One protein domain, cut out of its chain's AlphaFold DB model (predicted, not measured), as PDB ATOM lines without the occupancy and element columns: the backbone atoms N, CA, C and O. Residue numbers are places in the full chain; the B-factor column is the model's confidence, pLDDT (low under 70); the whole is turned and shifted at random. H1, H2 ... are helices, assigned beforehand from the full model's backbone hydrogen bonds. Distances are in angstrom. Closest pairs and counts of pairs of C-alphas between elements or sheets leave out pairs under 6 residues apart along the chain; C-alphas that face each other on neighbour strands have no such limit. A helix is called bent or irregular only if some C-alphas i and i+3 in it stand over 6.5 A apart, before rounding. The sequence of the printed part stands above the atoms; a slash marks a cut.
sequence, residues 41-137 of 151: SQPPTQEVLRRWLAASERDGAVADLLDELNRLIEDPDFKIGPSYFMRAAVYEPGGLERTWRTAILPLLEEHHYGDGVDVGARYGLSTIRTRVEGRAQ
ATOM      1  N   SER A  41     215.876  16.019  27.321       82.31
ATOM      2  CA  SER A  41     217.311  16.369  27.335       82.31
ATOM      3  C   SER A  41     217.725  17.413  26.291       82.31
ATOM      4  O   SER A  41     218.915  17.549  26.023       82.31
ATOM      5  N   GLN A  42     216.782  18.089  25.631       85.50
ATOM      6  CA  GLN A  42     217.087  19.099  24.610       85.50
ATOM      7  C   GLN A  42     216.342  20.411  24.888       85.50
ATOM      8  O   GLN A  42     215.270  20.394  25.505       85.50
ATOM      9  N   PRO A  43     216.858  21.568  24.434       83.06
ATOM     10  CA  PRO A  43     216.093  22.805  24.454       83.06
ATOM     11  C   PRO A  43     214.832  22.677  23.583       83.06
ATOM     12  O   PRO A  43     214.886  22.053  22.524       83.06
ATOM     13  N   PRO A  44     213.706  23.293  23.983       84.25
ATOM     14  CA  PRO A  44     213.549  24.177  25.142       84.25
ATOM     15  C   PRO A  44     213.201  23.450  26.455       84.25
ATOM     16  O   PRO A  44     213.047  24.102  27.487       84.25
ATOM     17  N   THR A  45     213.045  22.127  26.430       86.62
ATOM     18  CA  THR A  45     212.437  21.335  27.509       86.62
ATOM     19  C   THR A  45     213.396  20.904  28.615       86.62
ATOM     20  O   THR A  45     212.944  20.710  29.742       86.62
ATOM     21  N   GLN A  46     214.701  20.847  28.346       86.56
ATOM     22  CA  GLN A  46     215.721  20.438  29.327       86.56
ATOM     23  C   GLN A  46     215.718  21.241  30.641       86.56
ATOM     24  O   GLN A  46     215.992  20.695  31.703       86.56
ATOM     25  N   GLU A  47     215.342  22.523  30.602       90.69
ATOM     26  CA  GLU A  47     215.345  23.386  31.793       90.69
ATOM     27  C   GLU A  47     213.982  23.468  32.490       90.69
ATOM     28  O   GLU A  47     213.834  24.192  33.475       90.69
ATOM     29  N   VAL A  48     212.954  22.775  31.986       94.06
ATOM     30  CA  VAL A  48     211.576  22.931  32.480       94.06
ATOM     31  C   VAL A  48     211.471  22.576  33.959       94.06
ATOM     32  O   VAL A  48     210.866  23.335  34.716       94.06
ATOM     33  N   LEU A  49     212.092  21.473  34.392       95.06
ATOM     34  CA  LEU A  49     212.033  21.060  35.795       95.06
ATOM     35  C   LEU A  49     212.758  22.052  36.707       95.06
ATOM     36  O   LEU A  49     212.178  22.493  37.695       95.06
ATOM     37  N   ARG A  50     213.984  22.458  36.353       95.25
ATOM     38  CA  ARG A  50     214.765  23.433  37.133       95.25
ATOM     39  C   ARG A  50     214.036  24.767  37.268       95.25
ATOM     40  O   ARG A  50     213.943  25.310  38.365       95.25
ATOM     41  N   ARG A  51     213.452  25.271  36.176       94.62
ATOM     42  CA  ARG A  51     212.654  26.507  36.192       94.62
ATOM     43  C   ARG A  51     211.405  26.372  37.055       94.62
ATOM     44  O   ARG A  51     211.086  27.291  37.800       94.62
ATOM     45  N   TRP A  52     210.706  25.241  36.967       95.62
ATOM     46  CA  TRP A  52     209.516  24.990  37.777       95.62
ATOM     47  C   TRP A  52     209.843  24.882  39.271       95.62
ATOM     48  O   TRP A  52     209.113  25.439  40.089       95.62
ATOM     49  N   LEU A  53     210.950  24.220  39.621       95.81
ATOM     50  CA  LEU A  53     211.457  24.122  40.991       95.81
ATOM     51  C   LEU A  53     211.790  25.505  41.554       95.81
ATOM     52  O   LEU A  53     211.279  25.859  42.613       95.81
ATOM     53  N   ALA A  54     212.551  26.311  40.807       95.06
ATOM     54  CA  ALA A  54     212.894  27.677  41.199       95.06
ATOM     55  C   ALA A  54     211.645  28.553  41.395       95.06
ATOM     56  O   ALA A  54     211.524  29.238  42.405       95.06
ATOM     57  N   ALA A  55     210.681  28.483  40.469       95.38
ATOM     58  CA  ALA A  55     209.416  29.215  40.575       95.38
ATOM     59  C   ALA A  55     208.522  28.733  41.733       95.38
ATOM     60  O   ALA A  55     207.647  29.471  42.175       95.38
ATOM     61  N   SER A  56     208.727  27.503  42.206       93.56
ATOM     62  CA  SER A  56     207.992  26.909  43.328       93.56
ATOM     63  C   SER A  56     208.755  26.989  44.656       93.56
ATOM     64  O   SER A  56     208.315  26.364  45.619       93.56
ATOM     65  N   GLU A  57     209.897  27.689  44.694       92.69
ATOM     66  CA  GLU A  57     210.800  27.793  45.854       92.69
ATOM     67  C   GLU A  57     211.246  26.419  46.396       92.69
ATOM     68  O   GLU A  57     211.307  26.177  47.602       92.69
ATOM     69  N   ARG A  58     211.536  25.482  45.485       90.81
ATOM     70  CA  ARG A  58     211.966  24.114  45.803       90.81
ATOM     71  C   ARG A  58     213.428  23.891  45.456       90.81
ATOM     72  O   ARG A  58     213.947  24.460  44.498       90.81
ATOM     73  N   ASP A  59     214.056  23.003  46.219       87.88
ATOM     74  CA  ASP A  59     215.433  22.580  45.990       87.88
ATOM     75  C   ASP A  59     215.614  21.905  44.614       87.88
ATOM     76  O   ASP A  59     214.750  21.158  44.141       87.88
ATOM     77  N   GLY A  60     216.748  22.192  43.972       90.00
ATOM     78  CA  GLY A  60     217.089  21.741  42.623       90.00
ATOM     79  C   GLY A  60     217.507  20.273  42.509       90.00
ATOM     80  O   GLY A  60     217.520  19.751  41.396       90.00
ATOM     81  N   ALA A  61     217.798  19.582  43.617       92.75
ATOM     82  CA  ALA A  61     218.416  18.255  43.608       92.75
ATOM     83  C   ALA A  61     217.594  17.207  42.849       92.75
ATOM     84  O   ALA A  61     218.151  16.305  42.227       92.75
ATOM     85  N   VAL A  62     216.261  17.326  42.843       95.06
ATOM     86  CA  VAL A  62     215.391  16.409  42.085       95.06
ATOM     87  C   VAL A  62     215.645  16.499  40.577       95.06
ATOM     88  O   VAL A  62     215.549  15.486  39.886       95.06
ATOM     89  N   ALA A  63     216.014  17.674  40.058       95.31
ATOM     90  CA  ALA A  63     216.391  17.814  38.656       95.31
ATOM     91  C   ALA A  63     217.693  17.072  38.337       95.31
ATOM     92  O   ALA A  63     217.778  16.417  37.303       95.31
ATOM     93  N   ASP A  64     218.666  17.093  39.246       95.44
ATOM     94  CA  ASP A  64     219.932  16.380  39.051       95.44
ATOM     95  C   ASP A  64     219.738  14.857  39.105       95.44
ATOM     96  O   ASP A  64     220.362  14.117  38.342       95.44
ATOM     97  N   LEU A  65     218.809  14.378  39.946       96.62
ATOM     98  CA  LEU A  65     218.394  12.971  39.953       96.62
ATOM     99  C   LEU A  65     217.749  12.562  38.624       96.62
ATOM    100  O   LEU A  65     218.047  11.481  38.114       96.62
ATOM    101  N   LEU A  66     216.871  13.401  38.062       96.00
ATOM    102  CA  LEU A  66     216.245  13.130  36.767       96.00
ATOM    103  C   LEU A  66     217.280  13.107  35.638       96.00
ATOM    104  O   LEU A  66     217.235  12.218  34.790       96.00
ATOM    105  N   ASP A  67     218.219  14.047  35.632       95.06
ATOM    106  CA  ASP A  67     219.263  14.105  34.612       95.06
ATOM    107  C   ASP A  67     220.174  12.879  34.666       95.06
ATOM    108  O   ASP A  67     220.469  12.278  33.630       95.06
ATOM    109  N   GLU A  68     220.579  12.451  35.865       96.12
ATOM    110  CA  GLU A  68     221.382  11.237  36.019       96.12
ATOM    111  C   GLU A  68     220.586   9.982  35.644       96.12
ATOM    112  O   GLU A  68     221.127   9.119  34.954       96.12
ATOM    113  N   LEU A  69     219.303   9.892  36.010       96.50
ATOM    114  CA  LEU A  69     218.430   8.802  35.567       96.50
ATOM    115  C   LEU A  69     218.359   8.743  34.035       96.50
ATOM    116  O   LEU A  69     218.638   7.705  33.433       96.50
ATOM    117  N   ASN A  70     218.043   9.870  33.398       95.25
ATOM    118  CA  ASN A  70     217.936   9.975  31.949       95.25
ATOM    119  C   ASN A  70     219.261   9.714  31.243       95.25
ATOM    120  O   ASN A  70     219.259   9.264  30.104       95.25
ATOM    121  N   ARG A  71     220.402   9.938  31.889       94.31
ATOM    122  CA  ARG A  71     221.704   9.572  31.330       94.31
ATOM    123  C   ARG A  71     221.918   8.057  31.252       94.31
ATOM    124  O   ARG A  71     222.678   7.612  30.398       94.31
ATOM    125  N   LEU A  72     221.298   7.276  32.139       94.56
ATOM    126  CA  LEU A  72     221.455   5.814  32.191       94.56
ATOM    127  C   LEU A  72     220.527   5.054  31.249       94.56
ATOM    128  O   LEU A  72     220.826   3.906  30.914       94.56
ATOM    129  N   ILE A  73     219.417   5.677  30.864       93.50
ATOM    130  CA  ILE A  73     218.498   5.163  29.851       93.50
ATOM    131  C   ILE A  73     219.184   5.332  28.499       93.50
ATOM    132  O   ILE A  73     219.622   6.430  28.176       93.50
ATOM    133  N   GLU A  74     219.325   4.280  27.707       89.88
ATOM    134  CA  GLU A  74     220.036   4.365  26.422       89.88
ATOM    135  C   GLU A  74     219.099   4.790  25.285       89.88
ATOM    136  O   GLU A  74     219.503   5.586  24.437       89.88
ATOM    137  N   ASP A  75     217.835   4.353  25.325       88.69
ATOM    138  CA  ASP A  75     216.807   4.720  24.348       88.69
ATOM    139  C   ASP A  75     216.412   6.212  24.491       88.69
ATOM    140  O   ASP A  75     215.898   6.623  25.539       88.69
ATOM    141  N   PRO A  76     216.649   7.055  23.467       85.44
ATOM    142  CA  PRO A  76     216.237   8.458  23.478       85.44
ATOM    143  C   PRO A  76     214.717   8.651  23.562       85.44
ATOM    144  O   PRO A  76     214.260   9.617  24.167       85.44
ATOM    145  N   ASP A  77     213.920   7.740  23.005       85.31
ATOM    146  CA  ASP A  77     212.459   7.860  23.029       85.31
ATOM    147  C   ASP A  77     211.863   7.420  24.376       85.31
ATOM    148  O   ASP A  77     210.704   7.716  24.663       85.31
ATOM    149  N   PHE A  78     212.661   6.771  25.232       90.19
ATOM    150  CA  PHE A  78     212.240   6.303  26.556       90.19
ATOM    151  C   PHE A  78     212.695   7.207  27.714       90.19
ATOM    152  O   PHE A  78     212.548   6.867  28.889       90.19
ATOM    153  N   LYS A  79     213.268   8.381  27.434       92.69
ATOM    154  CA  LYS A  79     213.674   9.301  28.505       92.69
ATOM    155  C   LYS A  79     212.467   9.728  29.343       92.69
ATOM    156  O   LYS A  79     211.408  10.085  28.828       92.69
ATOM    157  N   ILE A  80     212.657   9.762  30.655       94.12
ATOM    158  CA  ILE A  80     211.639  10.158  31.618       94.12
ATOM    159  C   ILE A  80     211.434  11.672  31.565       94.12
ATOM    160  O   ILE A  80     212.374  12.465  31.667       94.12
ATOM    161  N   GLY A  81     210.172  12.076  31.425       92.81
ATOM    162  CA  GLY A  81     209.774  13.476  31.416       92.81
ATOM    163  C   GLY A  81     209.772  14.122  32.811       92.81
ATOM    164  O   GLY A  81     209.588  13.445  33.825       92.81
ATOM    165  N   PRO A  82     209.888  15.459  32.888       94.00
ATOM    166  CA  PRO A  82     209.932  16.188  34.157       94.00
ATOM    167  C   PRO A  82     208.597  16.194  34.921       94.00
ATOM    168  O   PRO A  82     208.578  16.426  36.128       94.00
ATOM    169  N   SER A  83     207.479  15.918  34.243       93.62
ATOM    170  CA  SER A  83     206.122  16.003  34.803       93.62
ATOM    171  C   SER A  83     205.896  15.102  36.022       93.62
ATOM    172  O   SER A  83     205.140  15.484  36.916       93.62
ATOM    173  N   TYR A  84     206.585  13.957  36.114       95.31
ATOM    174  CA  TYR A  84     206.534  13.078  37.290       95.31
ATOM    175  C   TYR A  84     206.968  13.790  38.576       95.31
ATOM    176  O   TYR A  84     206.446  13.485  39.647       95.31
ATOM    177  N   PHE A  85     207.866  14.771  38.463       95.94
ATOM    178  CA  PHE A  85     208.440  15.514  39.585       95.94
ATOM    179  C   PHE A  85     207.792  16.890  39.794       95.94
ATOM    180  O   PHE A  85     208.022  17.535  40.813       95.94
ATOM    181  N   MET A  86     206.929  17.342  38.881       95.12
ATOM    182  CA  MET A  86     206.248  18.644  38.954       95.12
ATOM    183  C   MET A  86     204.927  18.568  39.738       95.12
ATOM    184  O   MET A  86     203.883  19.045  39.293       95.12
ATOM    185  N   ARG A  87     204.936  17.909  40.902       94.25
ATOM    186  CA  ARG A  87     203.744  17.699  41.742       94.25
ATOM    187  C   ARG A  87     204.092  17.931  43.206       94.25
ATOM    188  O   ARG A  87     205.086  17.401  43.683       94.25
ATOM    189  N   ALA A  88     203.249  18.662  43.939       92.25
ATOM    190  CA  ALA A  88     203.499  18.982  45.351       92.25
ATOM    191  C   ALA A  88     203.733  17.729  46.219       92.25
ATOM    192  O   ALA A  88     204.670  17.708  47.011       92.25
ATOM    193  N   ALA A  89     202.964  16.660  45.977       93.88
ATOM    194  CA  ALA A  89     203.051  15.390  46.700       93.88
ATOM    195  C   ALA A  89     204.424  14.692  46.610       93.88
ATOM    196  O   ALA A  89     204.722  13.833  47.435       93.88
ATOM    197  N   VAL A  90     205.265  15.035  45.626       96.12
ATOM    198  CA  VAL A  90     206.635  14.498  45.501       96.12
ATOM    199  C   VAL A  90     207.535  15.022  46.622       96.12
ATOM    200  O   VAL A  90     208.455  14.331  47.045       96.12
ATOM    201  N   TYR A  91     207.259  16.224  47.126       95.00
ATOM    202  CA  TYR A  91     208.098  16.928  48.100       95.00
ATOM    203  C   TYR A  91     207.583  16.802  49.537       95.00
ATOM    204  O   TYR A  91     208.152  17.387  50.455       95.00
ATOM    205  N   GLU A  92     206.499  16.060  49.741       95.19
ATOM    206  CA  GLU A  92     206.063  15.643  51.070       95.19
ATOM    207  C   GLU A  92     206.977  14.522  51.599       95.19
ATOM    208  O   GLU A  92     207.624  13.830  50.804       95.19
ATOM    209  N   PRO A  93     207.034  14.286  52.923       96.19
ATOM    210  CA  PRO A  93     207.829  13.198  53.490       96.19
ATOM    211  C   PRO A  93     207.537  11.841  52.824       96.19
ATOM    212  O   PRO A  93     206.402  11.358  52.819       96.19
ATOM    213  N   GLY A  94     208.567  11.222  52.238       96.00
ATOM    214  CA  GLY A  94     208.455   9.950  51.511       96.00
ATOM    215  C   GLY A  94     207.796  10.044  50.125       96.00
ATOM    216  O   GLY A  94     207.557   9.016  49.486       96.00
ATOM    217  N   GLY A  95     207.446  11.247  49.663       97.06
ATOM    218  CA  GLY A  95     206.769  11.492  48.391       97.06
ATOM    219  C   GLY A  95     207.625  11.132  47.180       97.06
ATOM    220  O   GLY A  95     207.135  10.507  46.232       97.06
ATOM    221  N   LEU A  96     208.915  11.459  47.234       96.88
ATOM    222  CA  LEU A  96     209.877  11.135  46.186       96.88
ATOM    223  C   LEU A  96     210.110   9.626  46.113       96.88
ATOM    224  O   LEU A  96     210.012   9.049  45.035       96.88
ATOM    225  N   GLU A  97     210.333   8.973  47.253       97.62
ATOM    226  CA  GLU A  97     210.494   7.520  47.363       97.62
ATOM    227  C   GLU A  97     209.259   6.789  46.820       97.62
ATOM    228  O   GLU A  97     209.379   5.819  46.070       97.62
ATOM    229  N   ARG A  98     208.061   7.283  47.160       97.81
ATOM    230  CA  ARG A  98     206.798   6.751  46.640       97.81
ATOM    231  C   ARG A  98     206.721   6.912  45.127       97.81
ATOM    232  O   ARG A  98     206.477   5.924  44.449       97.81
ATOM    233  N   THR A  99     206.967   8.114  44.610       97.75
ATOM    234  CA  THR A  99     206.930   8.406  43.167       97.75
ATOM    235  C   THR A  99     207.918   7.530  42.401       97.75
ATOM    236  O   THR A  99     207.568   6.961  41.369       97.75
ATOM    237  N   TRP A 100     209.123   7.344  42.942       97.94
ATOM    238  CA  TRP A 100     210.128   6.471  42.347       97.94
ATOM    239  C   TRP A 100     209.637   5.026  42.262       97.94
ATOM    240  O   TRP A 100     209.673   4.420  41.197       97.94
ATOM    241  N   ARG A 101     209.106   4.494  43.368       97.69
ATOM    242  CA  ARG A 101     208.631   3.109  43.455       97.69
ATOM    243  C   ARG A 101     207.371   2.836  42.637       97.69
ATOM    244  O   ARG A 101     207.213   1.730  42.146       97.69
ATOM    245  N   THR A 102     206.442   3.788  42.546       96.25
ATOM    246  CA  THR A 102     205.115   3.544  41.951       96.25
ATOM    247  C   THR A 102     204.956   4.084  40.539       96.25
ATOM    248  O   THR A 102     203.955   3.775  39.904       96.25
ATOM    249  N   ALA A 103     205.874   4.927  40.064       96.62
ATOM    250  CA  ALA A 103     205.820   5.479  38.713       96.62
ATOM    251  C   ALA A 103     207.117   5.216  37.944       96.62
ATOM    252  O   ALA A 103     207.067   4.643  36.867       96.62
ATOM    253  N   ILE A 104     208.275   5.585  38.500       97.31
ATOM    254  CA  ILE A 104     209.541   5.532  37.753       97.31
ATOM    255  C   ILE A 104     210.028   4.096  37.532       97.31
ATOM    256  O   ILE A 104     210.296   3.718  36.395       97.31
ATOM    257  N   LEU A 105     210.133   3.290  38.595       97.00
ATOM    258  CA  LEU A 105     210.614   1.910  38.482       97.00
ATOM    259  C   LEU A 105     209.692   1.035  37.621       97.00
ATOM    260  O   LEU A 105     210.227   0.397  36.722       97.00
ATOM    261  N   PRO A 106     208.351   1.058  37.781       96.62
ATOM    262  CA  PRO A 106     207.469   0.256  36.932       96.62
ATOM    263  C   PRO A 106     207.616   0.555  35.433       96.62
ATOM    264  O   PRO A 106     207.647  -0.368  34.629       96.62
ATOM    265  N   LEU A 107     207.795   1.825  35.043       94.50
ATOM    266  CA  LEU A 107     208.040   2.179  33.637       94.50
ATOM    267  C   LEU A 107     209.337   1.551  33.111       94.50
ATOM    268  O   LEU A 107     209.387   1.049  31.993       94.50
ATOM    269  N   LEU A 108     210.396   1.570  33.919       95.38
ATOM    270  CA  LEU A 108     211.685   0.990  33.548       95.38
ATOM    271  C   LEU A 108     211.648  -0.546  33.544       95.38
ATOM    272  O   LEU A 108     212.337  -1.159  32.734       95.38
ATOM    273  N   GLU A 109     210.846  -1.160  34.416       95.00
ATOM    274  CA  GLU A 109     210.568  -2.603  34.420       95.00
ATOM    275  C   GLU A 109     209.850  -3.033  33.141       95.00
ATOM    276  O   GLU A 109     210.239  -4.028  32.532       95.00
ATOM    277  N   GLU A 110     208.858  -2.262  32.693       92.00
ATOM    278  CA  GLU A 110     208.185  -2.489  31.412       92.00
ATOM    279  C   GLU A 110     209.145  -2.319  30.227       92.00
ATOM    280  O   GLU A 110     209.137  -3.135  29.307       92.00
ATOM    281  N   HIS A 111     210.011  -1.300  30.257       90.94
ATOM    282  CA  HIS A 111     210.997  -1.060  29.198       90.94
ATOM    283  C   HIS A 111     212.028  -2.179  29.065       90.94
ATOM    284  O   HIS A 111     212.369  -2.560  27.952       90.94
ATOM    285  N   HIS A 112     212.507  -2.708  30.192       92.69
ATOM    286  CA  HIS A 112     213.505  -3.776  30.239       92.69
ATOM    287  C   HIS A 112     212.892  -5.179  30.317       92.69
ATOM    288  O   HIS A 112     213.569  -6.144  30.698       92.69
ATOM    289  N   TYR A 113     211.609  -5.317  29.982       90.19
ATOM    290  CA  TYR A 113     210.930  -6.600  30.032       90.19
ATOM    291  C   TYR A 113     211.589  -7.602  29.075       90.19
ATOM    292  O   TYR A 113     211.529  -7.460  27.857       90.19
ATOM    293  N   GLY A 114     212.195  -8.650  29.637       89.38
ATOM    294  CA  GLY A 114     212.882  -9.696  28.872       89.38
ATOM    295  C   GLY A 114     214.380  -9.463  28.644       89.38
ATOM    296  O   GLY A 114     215.056 -10.389  28.202       89.38
ATOM    297  N   ASP A 115     214.924  -8.307  29.032       91.06
ATOM    298  CA  ASP A 115     216.344  -7.972  28.831       91.06
ATOM    299  C   ASP A 115     217.255  -8.465  29.972       91.06
ATOM    300  O   ASP A 115     218.479  -8.341  29.908       91.06
ATOM    301  N   GLY A 116     216.673  -8.997  31.055       88.56
ATOM    302  CA  GLY A 116     217.409  -9.504  32.222       88.56
ATOM    303  C   GLY A 116     218.077  -8.421  33.082       88.56
ATOM    304  O   GLY A 116     218.870  -8.741  33.966       88.56
ATOM    305  N   VAL A 117     217.771  -7.144  32.838       93.50
ATOM    306  CA  VAL A 117     218.294  -6.013  33.613       93.50
ATOM    307  C   VAL A 117     217.628  -5.966  34.989       93.50
ATOM    308  O   VAL A 117     216.407  -5.897  35.097       93.50
ATOM    309  N   ASP A 118     218.433  -5.921  36.053       94.88
ATOM    310  CA  ASP A 118     217.940  -5.598  37.395       94.88
ATOM    311  C   ASP A 118     217.666  -4.090  37.495       94.88
ATOM    312  O   ASP A 118     218.563  -3.268  37.728       94.88
ATOM    313  N   VAL A 119     216.403  -3.725  37.275       95.75
ATOM    314  CA  VAL A 119     215.941  -2.334  37.270       95.75
ATOM    315  C   VAL A 119     216.110  -1.677  38.638       95.75
ATOM    316  O   VAL A 119     216.529  -0.518  38.712       95.75
ATOM    317  N   GLY A 120     215.853  -2.407  39.724       93.44
ATOM    318  CA  GLY A 120     215.999  -1.893  41.084       93.44
ATOM    319  C   GLY A 120     217.452  -1.559  41.411       93.44
ATOM    320  O   GLY A 120     217.738  -0.471  41.916       93.44
ATOM    321  N   ALA A 121     218.381  -2.447  41.057       95.56
ATOM    322  CA  ALA A 121     219.806  -2.219  41.267       95.56
ATOM    323  C   ALA A 121     220.344  -1.072  40.394       95.56
ATOM    324  O   ALA A 121     221.095  -0.223  40.882       95.56
ATOM    325  N   ARG A 122     219.948  -1.016  39.113       96.06
ATOM    326  CA  ARG A 122     220.469  -0.035  38.145       96.06
ATOM    327  C   ARG A 122     219.881   1.366  38.327       96.06
ATOM    328  O   ARG A 122     220.627   2.341  38.231       96.06
ATOM    329  N   TYR A 123     218.579   1.465  38.589       97.31
ATOM    330  CA  TYR A 123     217.824   2.725  38.566       97.31
ATOM    331  C   TYR A 123     217.163   3.091  39.902       97.31
ATOM    332  O   TYR A 123     216.433   4.081  39.981       97.31
ATOM    333  N   GLY A 124     217.404   2.320  40.966       97.25
ATOM    334  CA  GLY A 124     216.900   2.622  42.302       97.25
ATOM    335  C   GLY A 124     217.308   4.016  42.783       97.25
ATOM    336  O   GLY A 124     218.410   4.491  42.511       97.25
ATOM    337  N   LEU A 125     216.426   4.678  43.536       97.50
ATOM    338  CA  LEU A 125     216.647   6.050  44.005       97.50
ATOM    339  C   LEU A 125     217.964   6.208  44.787       97.50
ATOM    340  O   LEU A 125     218.675   7.192  44.605       97.50
ATOM    341  N   SER A 126     218.317   5.232  45.629       96.75
ATOM    342  CA  SER A 126     219.594   5.209  46.360       96.75
ATOM    343  C   SER A 126     220.803   5.106  45.426       96.75
ATOM    344  O   SER A 126     221.791   5.818  45.622       96.75
ATOM    345  N   THR A 127     220.714   4.274  44.383       97.12
ATOM    346  CA  THR A 127     221.741   4.152  43.341       97.12
ATOM    347  C   THR A 127     221.940   5.484  42.623       97.12
ATOM    348  O   THR A 127     223.075   5.932  42.455       97.12
ATOM    349  N   ILE A 128     220.849   6.147  42.231       97.69
ATOM    350  CA  ILE A 128     220.915   7.437  41.533       97.69
ATOM    351  C   ILE A 128     221.479   8.535  42.441       97.69
ATOM    352  O   ILE A 128     222.371   9.262  42.008       97.69
ATOM    353  N   ARG A 129     221.055   8.614  43.711       97.00
ATOM    354  CA  ARG A 129     221.614   9.570  44.690       97.00
ATOM    355  C   ARG A 129     223.130   9.424  44.824       97.00
ATOM    356  O   ARG A 129     223.854  10.391  44.613       97.00
ATOM    357  N   THR A 130     223.605   8.197  45.045       96.81
ATOM    358  CA  THR A 130     225.045   7.895  45.155       96.81
ATOM    359  C   THR A 130     225.827   8.361  43.920       96.81
ATOM    360  O   THR A 130     226.928   8.901  44.028       96.81
ATOM    361  N   ARG A 131     225.263   8.174  42.719       96.31
ATOM    362  CA  ARG A 131     225.897   8.585  41.455       96.31
ATOM    363  C   ARG A 131     225.984  10.101  41.303       96.31
ATOM    364  O   ARG A 131     227.015  10.598  40.848       96.31
ATOM    365  N   VAL A 132     224.928  10.821  41.678       95.75
ATOM    366  CA  VAL A 132     224.911  12.291  41.663       95.75
ATOM    367  C   VAL A 132     225.951  12.842  42.641       95.75
ATOM    368  O   VAL A 132     226.776  13.669  42.253       95.75
ATOM    369  N   GLU A 133     225.992  12.318  43.867       93.75
ATOM    370  CA  GLU A 133     226.969  12.712  44.890       93.75
ATOM    371  C   GLU A 133     228.415  12.460  44.440       93.75
ATOM    372  O   GLU A 133     229.258  13.357  44.517       93.75
ATOM    373  N   GLY A 134     228.704  11.273  43.891       91.38
ATOM    374  CA  GLY A 134     230.038  10.942  43.383       91.38
ATOM    375  C   GLY A 134     230.496  11.863  42.246       91.38
ATOM    376  O   GLY A 134     231.679  12.186  42.132       91.38
ATOM    377  N   ARG A 135     229.563  12.357  41.423       86.88
ATOM    378  CA  ARG A 135     229.865  13.319  40.353       86.88
ATOM    379  C   ARG A 135     230.102  14.734  40.859       86.88
ATOM    380  O   ARG A 135     230.989  15.400  40.327       86.88
ATOM    381  N   ALA A 136     229.360  15.180  41.868       82.75
ATOM    382  CA  ALA A 136     229.606  16.473  42.504       82.75
ATOM    383  C   ALA A 136     231.021  16.530  43.116       82.75
ATOM    384  O   ALA A 136     231.726  17.533  42.981       82.75
ATOM    385  N   GLN A 137     231.478  15.419  43.705       77.75
ATOM    386  CA  GLN A 137     232.830  15.283  44.262       77.75
ATOM    387  C   GLN A 137     233.920  15.234  43.176       77.75
ATOM    388  O   GLN A 137     234.961  15.871  43.307       77.75
TER     389      GLN A 137
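What this domain is: This is residues 41 to 137 of the 151 residues of a protein of Brooklawnia sp (UniProt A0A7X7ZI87). Two long helices, H2 near the middle and H4 beyond it, run in roughly one direction with a gap between them, while H6 crosses H2 nearly at right angles and its last residues, 133 to 137, point away from the body. H1 runs back in the opposite direction near the beginning of H2, short H3 packs on H1 and comes close to both H2 and H4, and short H5 packs on the later part of H4 and leads into H6. The printed part has 97 residues with six named helices, H1 to H6 in order along it, and no named strand; its class is all helix. It is compact, with a radius of gyration of the C-alphas of 13.3 A and spans of 41 by 32 by 28 A.

How they stand to each other: H1, residues 48 to 55, and H2, residues 61 to 72, are close but not clearly touching, at a shallow tilt of 7 degrees, opposite ways; their closest C-alphas, those of Arg 50 and Ala 63, are 6.0 A apart. H3, residues 82 to 85, touches H1, the closest C-alphas being those of Leu 49 and Pro 82 at 5.6 A. H4, residues 95 to 111, is close to H3 but not clearly touching, with the C-alphas of Tyr 84 and Thr 99 closest at 7.5 A. H4 and H2 are apart. H5, residues 119 to 123, touches H4 at residues 105 to 109 alone, where the closest C-alphas are those of Glu 109 and Val 119, 6.1 A apart. H6, residues 125 to 137, touches H2 with its residues 128 to 132 alone, and H2 touches H6 with residues 64 to 69 alone; their lines are about perpendicular, at 81 degrees, and the closest C-alphas are those of Leu 65 and Ile 128, 6.3 A apart. In H1, H2, H5 and H6 every O i to N i+4 pair is within hydrogen-bond range, in H4 11 of 13 are, and H3 is too short for such a pair.

Where its parts are: H1 begins at C-alpha 48, (211.576, 22.931, 32.480), and is 10.5 A long. H2 measures 17.2 A, H3 5.7 A and H5 5.6 A from first to last C-alpha. H4, the longest helix, begins at C-alpha 95, (206.769, 11.492, 48.391), and measures 23.3 A; it is only just irregular, with C-alphas 102 and 105 6.7 A apart. H6 measures 18.6 A and ends at C-alpha 137, (232.830, 15.283, 44.262).

The domain as a whole: The C-alphas of Glu 57 and Gly 114 are the two farthest apart, at 41.2 A. The printed part has no cut and no long link; the links from H1 to H2 and from H5 to H6 are tight. The mean pLDDT of the printed part is 93.4, and no printed residue is under 70.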